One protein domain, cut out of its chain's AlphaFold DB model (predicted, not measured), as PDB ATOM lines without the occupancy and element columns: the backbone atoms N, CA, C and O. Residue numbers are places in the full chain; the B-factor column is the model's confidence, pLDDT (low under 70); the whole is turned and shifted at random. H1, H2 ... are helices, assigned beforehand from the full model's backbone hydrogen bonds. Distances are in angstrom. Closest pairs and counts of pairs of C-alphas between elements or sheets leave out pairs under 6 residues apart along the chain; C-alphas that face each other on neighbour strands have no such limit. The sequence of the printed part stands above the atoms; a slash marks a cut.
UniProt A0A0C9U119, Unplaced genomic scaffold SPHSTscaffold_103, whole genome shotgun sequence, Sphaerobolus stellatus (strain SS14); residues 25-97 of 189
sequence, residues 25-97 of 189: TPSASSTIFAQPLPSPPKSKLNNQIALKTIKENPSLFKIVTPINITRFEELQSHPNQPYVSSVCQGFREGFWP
ATOM      1  N   THR A  25      10.491 -36.569  45.441       75.81
ATOM      2  CA  THR A  25       9.801 -37.689  46.084       75.81
ATOM      3  C   THR A  25       9.267 -38.608  44.988       75.81
ATOM      4  O   THR A  25       8.525 -38.113  44.134       75.81
ATOM      5  N   PRO A  26       9.554 -39.922  44.990       77.06
ATOM      6  CA  PRO A  26       9.060 -40.795  43.926       77.06
ATOM      7  C   PRO A  26       7.523 -40.840  43.866       77.06
ATOM      8  O   PRO A  26       6.959 -41.084  42.805       77.06
ATOM      9  N   SER A  27       6.837 -40.506  44.969       77.94
ATOM     10  CA  SER A  27       5.376 -40.350  45.013       77.94
ATOM     11  C   SER A  27       4.883 -39.139  44.223       77.94
ATOM     12  O   SER A  27       3.854 -39.235  43.577       77.94
ATOM     13  N   ALA A  28       5.601 -38.013  44.238       83.12
ATOM     14  CA  ALA A  28       5.270 -36.871  43.380       83.12
ATOM     15  C   ALA A  28       5.658 -37.138  41.921       83.12
ATOM     16  O   ALA A  28       4.939 -36.764  41.004       83.12
ATOM     17  N   SER A  29       6.774 -37.830  41.680       85.94
ATOM     18  CA  SER A  29       7.168 -38.184  40.315       85.94
ATOM     19  C   SER A  29       6.177 -39.148  39.658       85.94
ATOM     20  O   SER A  29       5.957 -39.064  38.452       85.94
ATOM     21  N   SER A  30       5.538 -40.042  40.423       86.31
ATOM     22  CA  SER A  30       4.543 -40.966  39.870       86.31
ATOM     23  C   SER A  30       3.263 -40.257  39.410       86.31
ATOM     24  O   SER A  30       2.676 -40.673  38.410       86.31
ATOM     25  N   THR A  31       2.857 -39.148  40.045       91.56
ATOM     26  CA  THR A  31       1.649 -38.401  39.640       91.56
ATOM     27  C   THR A  31       1.785 -37.752  38.264       91.56
ATOM     28  O   THR A  31       0.781 -37.524  37.590       91.56
ATOM     29  N   ILE A  32       3.014 -37.517  37.790       92.06
ATOM     30  CA  ILE A  32       3.299 -36.965  36.456       92.06
ATOM     31  C   ILE A  32       2.760 -37.874  35.342       92.06
ATOM     32  O   ILE A  32       2.340 -37.378  34.301       92.06
ATOM     33  N   PHE A  33       2.731 -39.189  35.563       91.44
ATOM     34  CA  PHE A  33       2.328 -40.175  34.551       91.44
ATOM     35  C   PHE A  33       1.124 -41.028  34.973       91.44
ATOM     36  O   PHE A  33       0.687 -41.895  34.217       91.44
ATOM     37  N   ALA A  34       0.589 -40.799  36.175       91.81
ATOM     38  CA  ALA A  34      -0.556 -41.533  36.692       91.81
ATOM     39  C   ALA A  34      -1.790 -41.363  35.792       91.81
ATOM     40  O   ALA A  34      -2.095 -40.269  35.312       91.81
ATOM     41  N   GLN A  35      -2.532 -42.447  35.585       93.56
ATOM     42  CA  GLN A  35      -3.835 -42.354  34.937       93.56
ATOM     43  C   GLN A  35      -4.819 -41.614  35.854       93.56
ATOM     44  O   GLN A  35      -4.715 -41.760  37.076       93.56
ATOM     45  N   PRO A  36      -5.778 -40.849  35.300       94.56
ATOM     46  CA  PRO A  36      -6.879 -40.299  36.078       94.56
ATOM     47  C   PRO A  36      -7.562 -41.376  36.920       94.56
ATOM     48  O   PRO A  36      -7.722 -42.516  36.476       94.56
ATOM     49  N   LEU A  37      -7.972 -41.009  38.132       93.44
ATOM     50  CA  LEU A  37      -8.732 -41.904  38.996       93.44
ATOM     51  C   LEU A  37     -10.050 -42.284  38.307       93.44
ATOM     52  O   LEU A  37     -10.666 -41.436  37.652       93.44
ATOM     53  N   PRO A  38     -10.499 -43.542  38.426       92.12
ATOM     54  CA  PRO A  38     -11.701 -43.983  37.745       92.12
ATOM     55  C   PRO A  38     -12.935 -43.328  38.356       92.12
ATOM     56  O   PRO A  38     -13.046 -43.153  39.570       92.12
ATOM     57  N   SER A  39     -13.917 -43.056  37.508       91.19
ATOM     58  CA  SER A  39     -15.273 -42.768  37.960       91.19
ATOM     59  C   SER A  39     -16.055 -44.073  38.171       91.19
ATOM     60  O   SER A  39     -15.736 -45.094  37.547       91.19
ATOM     61  N   PRO A  40     -17.121 -44.058  38.991       91.44
ATOM     62  CA  PRO A  40     -18.039 -45.183  39.072       91.44
ATOM     63  C   PRO A  40     -18.654 -45.497  37.697       91.44
ATOM     64  O   PRO A  40     -18.877 -44.588  36.888       91.44
ATOM     65  N   PRO A  41     -18.989 -46.766  37.408       91.31
ATOM     66  CA  PRO A  41     -19.668 -47.112  36.167       91.31
ATOM     67  C   PRO A  41     -21.049 -46.444  36.098       91.31
ATOM     68  O   PRO A  41     -21.727 -46.267  37.113       91.31
ATOM     69  N   LYS A  42     -21.516 -46.133  34.879       91.06
ATOM     70  CA  LYS A  42     -22.807 -45.451  34.640       91.06
ATOM     71  C   LYS A  42     -23.995 -46.134  35.324       91.06
ATOM     72  O   LYS A  42     -24.907 -45.456  35.775       91.06
ATOM     73  N   SER A  43     -23.985 -47.464  35.423       88.62
ATOM     74  CA  SER A  43     -25.030 -48.226  36.118       88.62
ATOM     75  C   SER A  43     -25.143 -47.866  37.602       88.62
ATOM     76  O   SER A  43     -26.242 -47.874  38.144       88.62
ATOM     77  N   LYS A  44     -24.027 -47.516  38.253       89.00
ATOM     78  CA  LYS A  44     -23.998 -47.090  39.656       89.00
ATOM     79  C   LYS A  44     -24.292 -45.604  39.803       89.00
ATOM     80  O   LYS A  44     -25.075 -45.251  40.676       89.00
ATOM     81  N   LEU A  45     -23.786 -44.769  38.893       90.69
ATOM     82  CA  LEU A  45     -24.150 -43.347  38.843       90.69
ATOM     83  C   LEU A  45     -25.650 -43.125  38.607       90.69
ATOM     84  O   LEU A  45     -26.182 -42.120  39.049       90.69
ATOM     85  N   ASN A  46     -26.334 -44.060  37.944       91.75
ATOM     86  CA  ASN A  46     -27.764 -43.970  37.650       91.75
ATOM     87  C   ASN A  46     -28.652 -44.760  38.628       91.75
ATOM     88  O   ASN A  46     -29.849 -44.899  38.365       91.75
ATOM     89  N   ASN A  47     -28.105 -45.289  39.730       91.25
ATOM     90  CA  ASN A  47     -28.894 -46.001  40.734       91.25
ATOM     91  C   ASN A  47     -29.831 -45.023  41.461       91.25
ATOM     92  O   ASN A  47     -29.437 -44.355  42.416       91.25
ATOM     93  N   GLN A  48     -31.084 -44.954  41.004       94.38
ATOM     94  CA  GLN A  48     -32.081 -44.008  41.508       94.38
ATOM     95  C   GLN A  48     -32.372 -44.178  42.999       94.38
ATOM     96  O   GLN A  48     -32.624 -43.186  43.676       94.38
ATOM     97  N   ILE A  49     -32.309 -45.405  43.519       93.00
ATOM     98  CA  ILE A  49     -32.553 -45.668  44.938       93.00
ATOM     99  C   ILE A  49     -31.428 -45.073  45.781       93.00
ATOM    100  O   ILE A  49     -31.695 -44.252  46.654       93.00
ATOM    101  N   ALA A  50     -30.173 -45.421  45.480       92.31
ATOM    102  CA  ALA A  50     -29.028 -44.906  46.228       92.31
ATOM    103  C   ALA A  50     -28.947 -43.374  46.139       92.31
ATOM    104  O   ALA A  50     -28.746 -42.701  47.147       92.31
ATOM    105  N   LEU A  51     -29.178 -42.806  44.949       94.06
ATOM    106  CA  LEU A  51     -29.220 -41.355  44.757       94.06
ATOM    107  C   LEU A  51     -30.327 -40.686  45.574       94.06
ATOM    108  O   LEU A  51     -30.104 -39.613  46.134       94.06
ATOM    109  N   LYS A  52     -31.513 -41.303  45.651       96.50
ATOM    110  CA  LYS A  52     -32.612 -40.805  46.478       96.50
ATOM    111  C   LYS A  52     -32.219 -40.817  47.956       96.50
ATOM    112  O   LYS A  52     -32.322 -39.776  48.597       96.50
ATOM    113  N   THR A  53     -31.685 -41.931  48.454       95.75
ATOM    114  CA  THR A  53     -31.211 -42.063  49.840       95.75
ATOM    115  C   THR A  53     -30.144 -41.021  50.178       95.75
ATOM    116  O   THR A  53     -30.256 -40.351  51.203       95.75
ATOM    117  N   ILE A  54     -29.151 -40.815  49.306       94.31
ATOM    118  CA  ILE A  54     -28.099 -39.803  49.498       94.31
ATOM    119  C   ILE A  54     -28.694 -38.390  49.530       94.31
ATOM    120  O   ILE A  54     -28.364 -37.596  50.409       94.31
ATOM    121  N   LYS A  55     -29.599 -38.079  48.595       95.31
ATOM    122  CA  LYS A  55     -30.242 -36.763  48.496       95.31
ATOM    123  C   LYS A  55     -31.119 -36.445  49.707       95.31
ATOM    124  O   LYS A  55     -31.164 -35.294  50.131       95.31
ATOM    125  N   GLU A  56     -31.831 -37.437  50.230       95.94
ATOM    126  CA  GLU A  56     -32.726 -37.282  51.383       95.94
ATOM    127  C   GLU A  56     -31.965 -37.244  52.715       95.94
ATOM    128  O   GLU A  56     -32.481 -36.700  53.687       95.94
ATOM    129  N   ASN A  57     -30.723 -37.744  52.755       95.06
ATOM    130  CA  ASN A  57     -29.926 -37.863  53.978       95.06
ATOM    131  C   ASN A  57     -28.511 -37.258  53.836       95.06
ATOM    132  O   ASN A  57     -27.517 -37.944  54.095       95.06
ATOM    133  N   PRO A  58     -28.365 -35.972  53.460       93.00
ATOM    134  CA  PRO A  58     -27.058 -35.376  53.171       93.00
ATOM    135  C   PRO A  58     -26.104 -35.372  54.376       93.00
ATOM    136  O   PRO A  58     -24.890 -35.435  54.201       93.00
ATOM    137  N   SER A  59     -26.632 -35.335  55.603       92.12
ATOM    138  CA  SER A  59     -25.832 -35.404  56.831       92.12
ATOM    139  C   SER A  59     -25.177 -36.768  57.060       92.12
ATOM    140  O   SER A  59     -24.178 -36.833  57.770       92.12
ATOM    141  N   LEU A  60     -25.708 -37.849  56.474       93.06
ATOM    142  CA  LEU A  60     -25.152 -39.200  56.625       93.06
ATOM    143  C   LEU A  60     -24.008 -39.485  55.652       93.06
ATOM    144  O   LEU A  60     -23.165 -40.330  55.937       93.06
ATOM    145  N   PHE A  61     -23.978 -38.779  54.521       91.75
ATOM    146  CA  PHE A  61     -23.038 -39.002  53.420       91.75
ATOM    147  C   PHE A  61     -22.155 -37.774  53.173       91.75
ATOM    148  O   PHE A  61     -21.836 -37.431  52.035       91.75
ATOM    149  N   LYS A  62     -21.784 -37.075  54.251       90.88
ATOM    150  CA  LYS A  62     -20.913 -35.902  54.187       90.88
ATOM    151  C   LYS A  62     -19.522 -36.313  53.705       90.88
ATOM    152  O   LYS A  62     -18.901 -37.212  54.264       90.88
ATOM    153  N   ILE A  63     -19.005 -35.602  52.708       90.56
ATOM    154  CA  ILE A  63     -17.616 -35.743  52.270       90.56
ATOM    155  C   ILE A  63     -16.797 -34.691  53.009       90.56
ATOM    156  O   ILE A  63     -16.883 -33.496  52.726       90.56
ATOM    157  N   VAL A  64     -16.042 -35.145  54.006       90.06
ATOM    158  CA  VAL A  64     -15.140 -34.304  54.794       90.06
ATOM    159  C   VAL A  64     -13.724 -34.515  54.287       90.06
ATOM    160  O   VAL A  64     -13.230 -35.639  54.236       90.06
ATOM    161  N   THR A  65     -13.054 -33.429  53.918       90.38
ATOM    162  CA  THR A  65     -11.634 -33.459  53.575       90.38
ATOM    163  C   THR A  65     -10.918 -32.289  54.245       90.38
ATOM    164  O   THR A  65     -11.422 -31.165  54.206       90.38
ATOM    165  N   PRO A  66      -9.740 -32.513  54.858       91.06
ATOM    166  CA  PRO A  66      -8.911 -31.426  55.371       91.06
ATOM    167  C   PRO A  66      -8.216 -30.642  54.242       91.06
ATOM    168  O   PRO A  66      -7.560 -29.633  54.498       91.06
ATOM    169  N   ILE A  67      -8.313 -31.108  52.991       92.81
ATOM    170  CA  ILE A  67      -7.636 -30.512  51.842       92.81
ATOM    171  C   ILE A  67      -8.439 -29.324  51.312       92.81
ATOM    172  O   ILE A  67      -9.622 -29.442  50.991       92.81
ATOM    173  N   ASN A  68      -7.777 -28.176  51.137       93.75
ATOM    174  CA  ASN A  68      -8.361 -27.043  50.424       93.75
ATOM    175  C   ASN A  68      -8.394 -27.346  48.920       93.75
ATOM    176  O   ASN A  68      -7.412 -27.134  48.209       93.75
ATOM    177  N   ILE A  69      -9.536 -27.849  48.451       94.25
ATOM    178  CA  ILE A  69      -9.697 -28.312  47.070       94.25
ATOM    179  C   ILE A  69      -9.526 -27.160  46.071       94.25
ATOM    180  O   ILE A  69      -8.878 -27.340  45.048       94.25
ATOM    181  N   THR A  70     -10.014 -25.957  46.394       93.00
ATOM    182  CA  THR A  70      -9.846 -24.767  45.540       93.00
ATOM    183  C   THR A  70      -8.373 -24.442  45.316       93.00
ATOM    184  O   THR A  70      -7.970 -24.188  44.189       93.00
ATOM    185  N   ARG A  71      -7.541 -24.511  46.363       92.50
ATOM    186  CA  ARG A  71      -6.086 -24.335  46.226       92.50
ATOM    187  C   ARG A  71      -5.425 -25.496  45.493       92.50
ATOM    188  O   ARG A  71      -4.475 -25.281  44.752       92.50
ATOM    189  N   PHE A  72      -5.908 -26.717  45.688       91.69
ATOM    190  CA  PHE A  72      -5.369 -27.887  44.999       91.69
ATOM    191  C   PHE A  72      -5.612 -27.820  43.480       91.69
ATOM    192  O   PHE A  72      -4.749 -28.206  42.698       91.69
ATOM    193  N   GLU A  73      -6.741 -27.263  43.042       90.62
ATOM    194  CA  GLU A  73      -7.033 -27.027  41.619       90.62
ATOM    195  C   GLU A  73      -6.113 -25.998  40.962       90.62
ATOM    196  O   GLU A  73      -5.919 -26.023  39.749       90.62
ATOM    197  N   GLU A  74      -5.500 -25.118  41.754       89.75
ATOM    198  CA  GLU A  74      -4.542 -24.121  41.273       89.75
ATOM    199  C   GLU A  74      -3.170 -24.730  40.931       89.75
ATOM    200  O   GLU A  74      -2.267 -23.993  40.534       89.75
ATOM    201  N   LEU A  75      -2.993 -26.058  41.016       87.31
ATOM    202  CA  LEU A  75      -1.806 -26.788  40.547       87.31
ATOM    203  C   LEU A  75      -1.670 -26.768  39.008       87.31
ATOM    204  O   LEU A  75      -1.441 -27.793  38.368       87.31
ATOM    205  N   GLN A  76      -1.762 -25.585  38.396       77.69
ATOM    206  CA  GLN A  76      -1.684 -25.340  36.954       77.69
ATOM    207  C   GLN A  76      -0.342 -25.769  36.354       77.69
ATOM    208  O   GLN A  76      -0.274 -26.148  35.189       77.69
ATOM    209  N   SER A  77       0.731 -25.742  37.148       85.69
ATOM    210  CA  SER A  77       2.061 -26.179  36.720       85.69
ATOM    211  C   SER A  77       2.230 -27.698  36.722       85.69
ATOM    212  O   SER A  77       3.271 -28.186  36.279       85.69
ATOM    213  N   HIS A  78       1.262 -28.464  37.239       91.06
ATOM    214  CA  HIS A  78       1.364 -29.915  37.218       91.06
ATOM    215  C   HIS A  78       1.216 -30.421  35.772       91.06
ATOM    216  O   HIS A  78       0.231 -30.089  35.106       91.06
ATOM    217  N   PRO A  79       2.151 -31.244  35.268       92.94
ATOM    218  CA  PRO A  79       2.147 -31.687  33.871       92.94
ATOM    219  C   PRO A  79       0.960 -32.600  33.525       92.94
ATOM    220  O   PRO A  79       0.591 -32.724  32.361       92.94
ATOM    221  N   ASN A  80       0.336 -33.221  34.528       94.88
ATOM    222  CA  ASN A  80      -0.795 -34.129  34.363       94.88
ATOM    223  C   ASN A  80      -2.067 -33.533  34.978       94.88
ATOM    224  O   ASN A  80      -2.474 -33.883  36.087       94.88
ATOM    225  N   GLN A  81      -2.658 -32.581  34.257       94.25
ATOM    226  CA  GLN A  81      -3.928 -31.942  34.619       94.25
ATOM    227  C   GLN A  81      -5.125 -32.912  34.670       94.25
ATOM    228  O   GLN A  81      -5.959 -32.758  35.568       94.25
ATOM    229  N   PRO A  82      -5.230 -33.935  33.792       95.00
ATOM    230  CA  PRO A  82      -6.293 -34.938  33.897       95.00
ATOM    231  C   PRO A  82      -6.297 -35.672  35.243       95.00
ATOM    232  O   PRO A  82      -7.354 -35.835  35.853       95.00
ATOM    233  N   TYR A  83      -5.121 -36.056  35.750       95.00
ATOM    234  CA  TYR A  83      -5.006 -36.681  37.067       95.00
ATOM    235  C   TYR A  83      -5.422 -35.732  38.194       95.00
ATOM    236  O   TYR A  83      -6.271 -36.099  39.006       95.00
ATOM    237  N   VAL A  84      -4.907 -34.496  38.197       94.56
ATOM    238  CA  VAL A  84      -5.280 -33.469  39.189       94.56
ATOM    239  C   VAL A  84      -6.793 -33.269  39.217       94.56
ATOM    240  O   VAL A  84      -7.399 -33.331  40.282       94.56
ATOM    241  N   SER A  85      -7.422 -33.138  38.047       94.75
ATOM    242  CA  SER A  85      -8.874 -32.961  37.928       94.75
ATOM    243  C   SER A  85      -9.653 -34.137  38.531       94.75
ATOM    244  O   SER A  85     -10.610 -33.925  39.272       94.75
ATOM    245  N   SER A  86      -9.217 -35.379  38.282       95.56
ATOM    246  CA  SER A  86      -9.862 -36.572  38.855       95.56
ATOM    247  C   SER A  86      -9.718 -36.667  40.380       95.56
ATOM    248  O   SER A  86     -10.650 -37.080  41.068       95.56
ATOM    249  N   VAL A  87      -8.583 -36.226  40.931       94.62
ATOM    250  CA  VAL A  87      -8.355 -36.150  42.382       94.62
ATOM    251  C   VAL A  87      -9.263 -35.087  43.008       94.62
ATOM    252  O   VAL A  87      -9.921 -35.352  44.013       94.62
ATOM    253  N   CYS A  88      -9.359 -33.910  42.384       94.94
ATOM    254  CA  CYS A  88     -10.265 -32.839  42.800       94.94
ATOM    255  C   CYS A  88     -11.732 -33.268  42.784       94.94
ATOM    256  O   CYS A  88     -12.489 -32.895  43.681       94.94
ATOM    257  N   GLN A  89     -12.138 -34.051  41.783       94.88
ATOM    258  CA  GLN A  89     -13.468 -34.648  41.744       94.88
ATOM    259  C   GLN A  89     -13.661 -35.618  42.915       94.88
ATOM    260  O   GLN A  89     -14.638 -35.497  43.650       94.88
ATOM    261  N   GLY A  90     -12.698 -36.510  43.163       94.56
ATOM    262  CA  GLY A  90     -12.756 -37.462  44.275       94.56
ATOM    263  C   GLY A  90     -12.863 -36.800  45.653       94.56
ATOM    264  O   GLY A  90     -13.617 -37.266  46.503       94.56
ATOM    265  N   PHE A  91     -12.198 -35.662  45.869       94.81
ATOM    266  CA  PHE A  91     -12.346 -34.898  47.113       94.81
ATOM    267  C   PHE A  91     -13.717 -34.235  47.293       94.81
ATOM    268  O   PHE A  91     -14.070 -33.900  48.421       94.81
ATOM    269  N   ARG A  92     -14.479 -34.020  46.215       93.50
ATOM    270  CA  ARG A  92     -15.819 -33.411  46.269       93.50
ATOM    271  C   ARG A  92     -16.948 -34.421  46.283       93.50
ATOM    272  O   ARG A  92     -17.964 -34.175  46.919       93.50
ATOM    273  N   GLU A  93     -16.774 -35.505  45.541       92.75
ATOM    274  CA  GLU A  93     -17.834 -36.460  45.209       92.75
ATOM    275  C   GLU A  93     -17.552 -37.867  45.757       92.75
ATOM    276  O   GLU A  93     -18.431 -38.726  45.738       92.75
ATOM    277  N   GLY A  94     -16.352 -38.098  46.296       92.81
ATOM    278  CA  GLY A  94     -15.896 -39.389  46.797       92.81
ATOM    279  C   GLY A  94     -15.070 -40.160  45.766       92.81
ATOM    280  O   GLY A  94     -15.154 -39.942  44.556       92.81
ATOM    281  N   PHE A  95     -14.241 -41.083  46.252       93.19
ATOM    282  CA  PHE A  95     -13.371 -41.899  45.407       93.19
ATOM    283  C   PHE A  95     -14.032 -43.228  45.051       93.19
ATOM    284  O   PHE A  95     -14.537 -43.935  45.923       93.19
ATOM    285  N   TRP A  96     -13.968 -43.612  43.774       91.88
ATOM    286  CA  TRP A  96     -14.369 -44.953  43.366       91.88
ATOM    287  C   TRP A  96     -13.246 -45.957  43.669       91.88
ATOM    288  O   TRP A  96     -12.135 -45.802  43.155       91.88
ATOM    289  N   PRO A  97     -13.502 -47.028  44.439       87.31
ATOM    290  CA  PRO A  97     -12.456 -47.950  44.878       87.31
ATOM    291  C   PRO A  97     -12.033 -48.965  43.799       87.31
ATOM    292  O   PRO A  97     -11.469 -49.994  44.134       87.31
TER     293      PRO A  97
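What this domain is: This is residues 25 to 97 of the 189 residues of an uncharacterized protein of Sphaerobolus stellatus (strain SS14) (UniProt A0A0C9U119). The chain makes a long, loose ring round its longest helix, H5, which lies near the middle, with H1 at one end of the ring and H3 at the other. Two stretches with no named element, residues 32 to 41 and 57 to 68, make much of the long sides; H4 packs on H5, while H2 and most of H3 stand free. The printed part has 73 residues with five named helices, H1 to H5 in chain order, and no named strand; its class is all helix. It is loose, with a radius of gyration of the C-alphas of 14.7 A, and elongated, spanning 41 by 26 by 19 A.

How they stand to each other: Start at H5, residues 81 to 93, and look from it to H4, residues 69 to 73: they touch, the closest C-alphas being those of Ile 69 and Cys 88, 6.2 A apart. H1, residues 26 to 31, is close to H5 but not clearly touching; their closest C-alphas, those of Thr 31 and Tyr 83, are 7.3 A apart, and their lines are about perpendicular at 87 degrees. H3, residues 48 to 56, is apart from H5. H2, residues 42 to 45, is only just apart from H3, with closest C-alphas 8.0 A apart. In H3, H4 and H5 every O i to N i+4 pair is within hydrogen-bond range; in H1 it is 1 of 2, and H2 is too short for such a pair.

Where its parts are: Find C-alpha 81 at (-3.928, -31.942, 34.619); from there H5 runs 18.1 A to C-alpha 93 at (-17.834, -36.460, 45.209). H3 begins at C-alpha 48, (-32.081, -44.008, 41.508), and is 12.0 A long.

The domain as a whole: The C-alphas farthest apart, those of Thr 25 and Ile 49, are 43.1 A apart. The printed part has no cut; the link from H3 to H4, 12 residues, is long. The mean pLDDT of the printed part is 91.4, and no printed residue is under 70.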